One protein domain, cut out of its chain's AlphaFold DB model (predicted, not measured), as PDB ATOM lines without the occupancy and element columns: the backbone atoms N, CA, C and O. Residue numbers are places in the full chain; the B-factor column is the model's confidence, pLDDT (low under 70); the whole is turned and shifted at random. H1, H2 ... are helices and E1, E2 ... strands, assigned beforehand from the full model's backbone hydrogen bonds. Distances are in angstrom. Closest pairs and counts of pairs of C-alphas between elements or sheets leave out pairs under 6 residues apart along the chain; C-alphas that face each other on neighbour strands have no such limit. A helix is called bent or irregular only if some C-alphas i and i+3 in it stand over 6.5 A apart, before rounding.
ATOM      1  N   LYS A  16     -13.310  31.332 -25.100       86.50
ATOM      2  CA  LYS A  16     -12.717  32.368 -25.959       86.50
ATOM      3  C   LYS A  16     -12.582  31.821 -27.374       86.50
ATOM      4  O   LYS A  16     -12.069  30.718 -27.540       86.50
ATOM      5  N   SER A  17     -13.019  32.578 -28.371       82.94
ATOM      6  CA  SER A  17     -12.970  32.174 -29.772       82.94
ATOM      7  C   SER A  17     -12.598  33.346 -30.676       82.94
ATOM      8  O   SER A  17     -12.925  34.493 -30.385       82.94
ATOM      9  N   ARG A  18     -11.912  33.047 -31.780       81.19
ATOM     10  CA  ARG A  18     -11.595  33.998 -32.862       81.19
ATOM     11  C   ARG A  18     -12.601  33.932 -34.008       81.19
ATOM     12  O   ARG A  18     -12.327  34.408 -35.105       81.19
ATOM     13  N   LEU A  19     -13.731  33.272 -33.785       79.81
ATOM     14  CA  LEU A  19     -14.804  33.243 -34.755       79.81
ATOM     15  C   LEU A  19     -15.715  34.429 -34.533       79.81
ATOM     16  O   LEU A  19     -16.158  34.674 -33.414       79.81
ATOM     17  N   SER A  20     -16.007  35.126 -35.625       80.12
ATOM     18  CA  SER A  20     -17.084  36.101 -35.653       80.12
ATOM     19  C   SER A  20     -18.427  35.403 -35.424       80.12
ATOM     20  O   SER A  20     -18.584  34.209 -35.688       80.12
ATOM     21  N   ILE A  21     -19.428  36.173 -35.007       79.69
ATOM     22  CA  ILE A  21     -20.814  35.719 -34.846       79.69
ATOM     23  C   ILE A  21     -21.392  35.032 -36.090       79.69
ATOM     24  O   ILE A  21     -22.237  34.150 -35.985       79.69
ATOM     25  N   ASN A  22     -20.899  35.411 -37.264       74.00
ATOM     26  CA  ASN A  22     -21.305  34.839 -38.543       74.00
ATOM     27  C   ASN A  22     -20.608  33.491 -38.854       74.00
ATOM     28  O   ASN A  22     -20.796  32.923 -39.934       74.00
ATOM     29  N   GLY A  23     -19.779  32.979 -37.935       73.62
ATOM     30  CA  GLY A  23     -19.039  31.727 -38.095       73.62
ATOM     31  C   GLY A  23     -17.850  31.838 -39.047       73.62
ATOM     32  O   GLY A  23     -17.468  30.854 -39.669       73.62
ATOM     33  N   PHE A  24     -17.277  33.031 -39.209       71.56
ATOM     34  CA  PHE A  24     -16.063  33.214 -40.006       71.56
ATOM     35  C   PHE A  24     -14.844  33.281 -39.094       71.56
ATOM     36  O   PHE A  24     -14.839  34.024 -38.108       71.56
ATOM     37  N   LEU A  25     -13.814  32.509 -39.444       69.25
ATOM     38  CA  LEU A  25     -12.487  32.682 -38.877       69.25
ATOM     39  C   LEU A  25     -11.959  34.024 -39.343       69.25
ATOM     40  O   LEU A  25     -11.771  34.259 -40.534       69.25
ATOM     41  N   VAL A  26     -11.690  34.888 -38.382       62.56
ATOM     42  CA  VAL A  26     -11.213  36.242 -38.644       62.56
ATOM     43  C   VAL A  26      -9.794  36.230 -39.263       62.56
ATOM     44  O   VAL A  26      -9.345  37.209 -39.845       62.56
ATOM     45  N   SER A  27      -9.109  35.081 -39.231       55.72
ATOM     46  CA  SER A  27      -7.815  34.849 -39.887       55.72
ATOM     47  C   SER A  27      -7.908  34.257 -41.305       55.72
ATOM     48  O   SER A  27      -6.891  34.207 -41.992       55.72
ATOM     49  N   SER A  28      -9.075  33.787 -41.769       54.84
ATOM     50  CA  SER A  28      -9.197  33.216 -43.119       54.84
ATOM     51  C   SER A  28      -9.332  34.343 -44.142       54.84
ATOM     52  O   SER A  28     -10.382  34.973 -44.248       54.84
ATOM     53  N   GLY A  29      -8.258  34.584 -44.896       50.44
ATOM     54  CA  GLY A  29      -8.037  35.713 -45.811       50.44
ATOM     55  C   GLY A  29      -8.989  35.884 -47.004       50.44
ATOM     56  O   GLY A  29      -8.577  36.450 -48.007       50.44
ATOM     57  N   LYS A  30     -10.252  35.435 -46.936       51.09
ATOM     58  CA  LYS A  30     -11.240  35.651 -48.011       51.09
ATOM     59  C   LYS A  30     -12.042  36.947 -47.887       51.09
ATOM     60  O   LYS A  30     -12.642  37.354 -48.873       51.09
ATOM     61  N   LYS A  31     -12.025  37.636 -46.741       51.78
ATOM     62  CA  LYS A  31     -12.469  39.038 -46.606       51.78
ATOM     63  C   LYS A  31     -11.657  39.670 -45.485       51.78
ATOM     64  O   LYS A  31     -11.896  39.362 -44.321       51.78
ATOM     65  N   ALA A  32     -10.665  40.485 -45.837       44.59
ATOM     66  CA  ALA A  32      -9.883  41.241 -44.870       44.59
ATOM     67  C   ALA A  32     -10.793  42.283 -44.210       44.59
ATOM     68  O   ALA A  32     -10.888  43.430 -44.640       44.59
ATOM     69  N   TYR A  33     -11.494  41.859 -43.163       54.09
ATOM     70  CA  TYR A  33     -11.876  42.779 -42.114       54.09
ATOM     71  C   TYR A  33     -10.596  43.440 -41.600       54.09
ATOM     72  O   TYR A  33      -9.518  42.837 -41.624       54.09
ATOM     73  N   SER A  34     -10.703  44.717 -41.250       57.47
ATOM     74  CA  SER A  34      -9.568  45.583 -40.936       57.47
ATOM     75  C   SER A  34      -8.574  44.889 -39.990       57.47
ATOM     76  O   SER A  34      -8.966  44.067 -39.167       57.47
ATOM     77  N   PHE A  35      -7.276  45.214 -40.055       59.09
ATOM     78  CA  PHE A  35      -6.230  44.556 -39.246       59.09
ATOM     79  C   PHE A  35      -6.573  44.473 -37.741       59.09
ATOM     80  O   PHE A  35      -6.117  43.574 -37.049       59.09
ATOM     81  N   ARG A  36      -7.419  45.379 -37.233       63.72
ATOM     82  CA  ARG A  36      -7.978  45.354 -35.871       63.72
ATOM     83  C   ARG A  36      -8.940  44.194 -35.617       63.72
ATOM     84  O   ARG A  36      -8.879  43.574 -34.559       63.72
ATOM     85  N   GLU A  37      -9.816  43.905 -36.569       61.66
ATOM     86  CA  GLU A  37     -10.788  42.821 -36.472       61.66
ATOM     87  C   GLU A  37     -10.086  41.466 -36.452       61.66
ATOM     88  O   GLU A  37     -10.483  40.637 -35.644       61.66
ATOM     89  N   ALA A  38      -8.977  41.294 -37.195       62.78
ATOM     90  CA  ALA A  38      -8.116  40.094 -37.209       62.78
ATOM     91  C   ALA A  38      -7.722  39.572 -35.807       62.78
ATOM     92  O   ALA A  38      -7.581  38.365 -35.596       62.78
ATOM     93  N   TYR A  39      -7.567  40.482 -34.837       69.88
ATOM     94  CA  TYR A  39      -7.189  40.167 -33.454       69.88
ATOM     95  C   TYR A  39      -8.375  40.128 -32.485       69.88
ATOM     96  O   TYR A  39      -8.184  39.869 -31.291       69.88
ATOM     97  N   GLN A  40      -9.594  40.374 -32.966       75.12
ATOM     98  CA  GLN A  40     -10.779  40.408 -32.127       75.12
ATOM     99  C   GLN A  40     -11.088  39.014 -31.578       75.12
ATOM    100  O   GLN A  40     -11.180  38.018 -32.297       75.12
ATOM    101  N   GLN A  41     -11.234  38.950 -30.257       81.25
ATOM    102  CA  GLN A  41     -11.602  37.739 -29.535       81.25
ATOM    103  C   GLN A  41     -13.017  37.897 -28.996       81.25
ATOM    104  O   GLN A  41     -13.338  38.887 -28.336       81.25
ATOM    105  N   PHE A  42     -13.841  36.892 -29.246       86.25
ATOM    106  CA  PHE A  42     -15.214  36.813 -28.782       86.25
ATOM    107  C   PHE A  42     -15.324  35.798 -27.651       86.25
ATOM    108  O   PHE A  42     -14.594  34.803 -27.592       86.25
ATOM    109  N   HIS A  43     -16.245  36.057 -26.732       89.19
ATOM    110  CA  HIS A  43     -16.532  35.165 -25.620       89.19
ATOM    111  C   HIS A  43     -17.880  34.504 -25.857       89.19
ATOM    112  O   HIS A  43     -18.880  35.191 -25.979       89.19
ATOM    113  N   TYR A  44     -17.938  33.178 -25.886       90.44
ATOM    114  CA  TYR A  44     -19.180  32.441 -26.105       90.44
ATOM    115  C   TYR A  44     -19.480  31.503 -24.941       90.44
ATOM    116  O   TYR A  44     -18.579  30.974 -24.279       90.44
ATOM    117  N   CYS A  45     -20.767  31.278 -24.683       91.88
ATOM    118  CA  CYS A  45     -21.190  30.162 -23.848       91.88
ATOM    119  C   CYS A  45     -20.962  28.836 -24.596       91.88
ATOM    120  O   CYS A  45     -20.795  28.812 -25.820       91.88
ATOM    121  N   LYS A  46     -20.966  27.713 -23.868       89.44
ATOM    122  CA  LYS A  46     -20.690  26.388 -24.449       89.44
ATOM    123  C   LYS A  46     -21.635  26.063 -25.616       89.44
ATOM    124  O   LYS A  46     -21.165  25.599 -26.642       89.44
ATOM    125  N   LYS A  47     -22.929  26.380 -25.483       90.00
ATOM    126  CA  LYS A  47     -23.962  26.109 -26.501       90.00
ATOM    127  C   LYS A  47     -23.708  26.862 -27.811       90.00
ATOM    128  O   LYS A  47     -23.648  26.248 -28.870       90.00
ATOM    129  N   HIS A  48     -23.532  28.184 -27.741       88.69
ATOM    130  CA  HIS A  48     -23.315  29.007 -28.937       88.69
ATOM    131  C   HIS A  48     -21.960  28.731 -29.587       88.69
ATOM    132  O   HIS A  48     -21.865  28.723 -30.810       88.69
ATOM    133  N   HIS A  49     -20.928  28.457 -28.785       89.38
ATOM    134  CA  HIS A  49     -19.625  28.067 -29.311       89.38
ATOM    135  C   HIS A  49     -19.704  26.767 -30.122       89.38
ATOM    136  O   HIS A  49     -19.156  26.697 -31.218       89.38
ATOM    137  N   ASP A  50     -20.382  25.747 -29.592       89.44
ATOM    138  CA  ASP A  50     -20.522  24.448 -30.255       89.44
ATOM    139  C   ASP A  50     -21.303  24.570 -31.569       89.44
ATOM    140  O   ASP A  50     -20.843  24.114 -32.611       89.44
ATOM    141  N   LYS A  51     -22.414  25.323 -31.552       88.75
ATOM    142  CA  LYS A  51     -23.197  25.625 -32.758       88.75
ATOM    143  C   LYS A  51     -22.365  26.341 -33.830       88.75
ATOM    144  O   LYS A  51     -22.432  25.977 -34.999       88.75
ATOM    145  N   LEU A  52     -21.564  27.339 -33.441       86.81
ATOM    146  CA  LEU A  52     -20.671  28.044 -34.369       86.81
ATOM    147  C   LEU A  52     -19.606  27.109 -34.951       86.81
ATOM    148  O   LEU A  52     -19.339  27.165 -36.146       86.81
ATOM    149  N   MET A  53     -19.020  26.234 -34.130       85.81
ATOM    150  CA  MET A  53     -18.082  25.212 -34.602       85.81
ATOM    151  C   MET A  53     -18.731  24.261 -35.599       85.81
ATOM    152  O   MET A  53     -18.142  24.020 -36.646       85.81
ATOM    153  N   GLN A  54     -19.933  23.761 -35.319       87.00
ATOM    154  CA  GLN A  54     -20.655  22.881 -36.238       87.00
ATOM    155  C   GLN A  54     -20.907  23.549 -37.593       87.00
ATOM    156  O   GLN A  54     -20.626  22.946 -38.623       87.00
ATOM    157  N   GLU A  55     -21.352  24.807 -37.606       84.69
ATOM    158  CA  GLU A  55     -21.544  25.583 -38.840       84.69
ATOM    159  C   GLU A  55     -20.244  25.726 -39.643       84.69
ATOM    160  O   GLU A  55     -20.233  25.541 -40.859       84.69
ATOM    161  N   VAL A  56     -19.127  26.016 -38.972       81.81
ATOM    162  CA  VAL A  56     -17.810  26.122 -39.622       81.81
ATOM    163  C   VAL A  56     -17.361  24.780 -40.173       81.81
ATOM    164  O   VAL A  56     -16.946  24.707 -41.325       81.81
ATOM    165  N   TRP A  57     -17.482  23.714 -39.386       81.94
ATOM    166  CA  TRP A  57     -17.146  22.359 -39.813       81.94
ATOM    167  C   TRP A  57     -17.995  21.907 -41.004       81.94
ATOM    168  O   TRP A  57     -17.457  21.326 -41.943       81.94
ATOM    169  N   ASN A  58     -19.293  22.216 -41.009       82.19
ATOM    170  CA  ASN A  58     -20.182  21.934 -42.136       82.19
ATOM    171  C   ASN A  58     -19.770  22.710 -43.391       82.19
ATOM    172  O   ASN A  58     -19.793  22.150 -44.484       82.19
ATOM    173  N   ARG A  59     -19.341  23.972 -43.255       75.94
ATOM    174  CA  ARG A  59     -18.820  24.762 -44.383       75.94
ATOM    175  C   ARG A  59     -17.515  24.191 -44.922       75.94
ATOM    176  O   ARG A  59     -17.430  23.978 -46.118       75.94
ATOM    177  N   VAL A  60     -16.545  23.890 -44.058       72.19
ATOM    178  CA  VAL A  60     -15.260  23.292 -44.468       72.19
ATOM    179  C   VAL A  60     -15.490  21.974 -45.209       72.19
ATOM    180  O   VAL A  60     -14.911  21.758 -46.268       72.19
ATOM    181  N   ARG A  61     -16.400  21.130 -44.706       72.06
ATOM    182  CA  ARG A  61     -16.770  19.863 -45.357       72.06
ATOM    183  C   ARG A  61     -17.519  20.040 -46.675       72.06
ATOM    184  O   ARG A  61     -17.371  19.210 -47.556       72.06
ATOM    185  N   THR A  62     -18.332  21.084 -46.823       63.62
ATOM    186  CA  THR A  62     -19.054  21.346 -48.082       63.62
ATOM    187  C   THR A  62     -18.190  22.063 -49.120       63.62
ATOM    188  O   THR A  62     -18.415  21.879 -50.313       63.62
TER     189      THR A  62
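Overview. This is residues 16 to 62 of the 76 residues of an uncharacterized protein of Candidatus Poseidoniales archaeon (UniProt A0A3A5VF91). A single straight helix, H1, makes one side of a flat model, and a long winding loop, residues 16 to 41, spreads over the other side. The short strand E1 makes the base between them, where the chain comes out of the loop and turns into the helix. The printed part has 47 residues, with one named strand and then one named helix. The class is mostly helix, with under half of the residues in named elements. The whole is compact, with a radius of gyration of the C-alphas of 10.8 A, and spans 28 by 26 by 11 A.

Arrangement. Residues 16 to 17 pair antiparallel with residues 42 to 43 of E1, the strand of residues 42 to 44. E1 pairs with no named strand. A tight link of one residue, Cys 45, leads from E1 to H1, the helix of residues 46 to 62. E1 and H1 meet only through their link. In H1 every O i to N i+4 pair is within hydrogen-bond range.

Along the chain. The printed part begins at Lys 16, with its C-alpha at (-12.717, 32.368, -25.959). Residues 16 to 41 hold no named element, and their C-alphas lie 2 to 15 A from the mean of all C-alphas. E1 begins at C-alpha 42, at (-15.214, 36.813, -28.782). H1 measures 24.2 A from C-alpha 46 to C-alpha 62, which is at (-19.054, 21.346, -48.082), and it is not bent.

Size, cuts and confidence. The two C-alphas farthest apart, those of Arg 36 and Thr 62, are 29.1 A apart. The printed part has no cut. The mean pLDDT of the printed part is 74.5, and residues 25 to 39 and residue 62 are under 70.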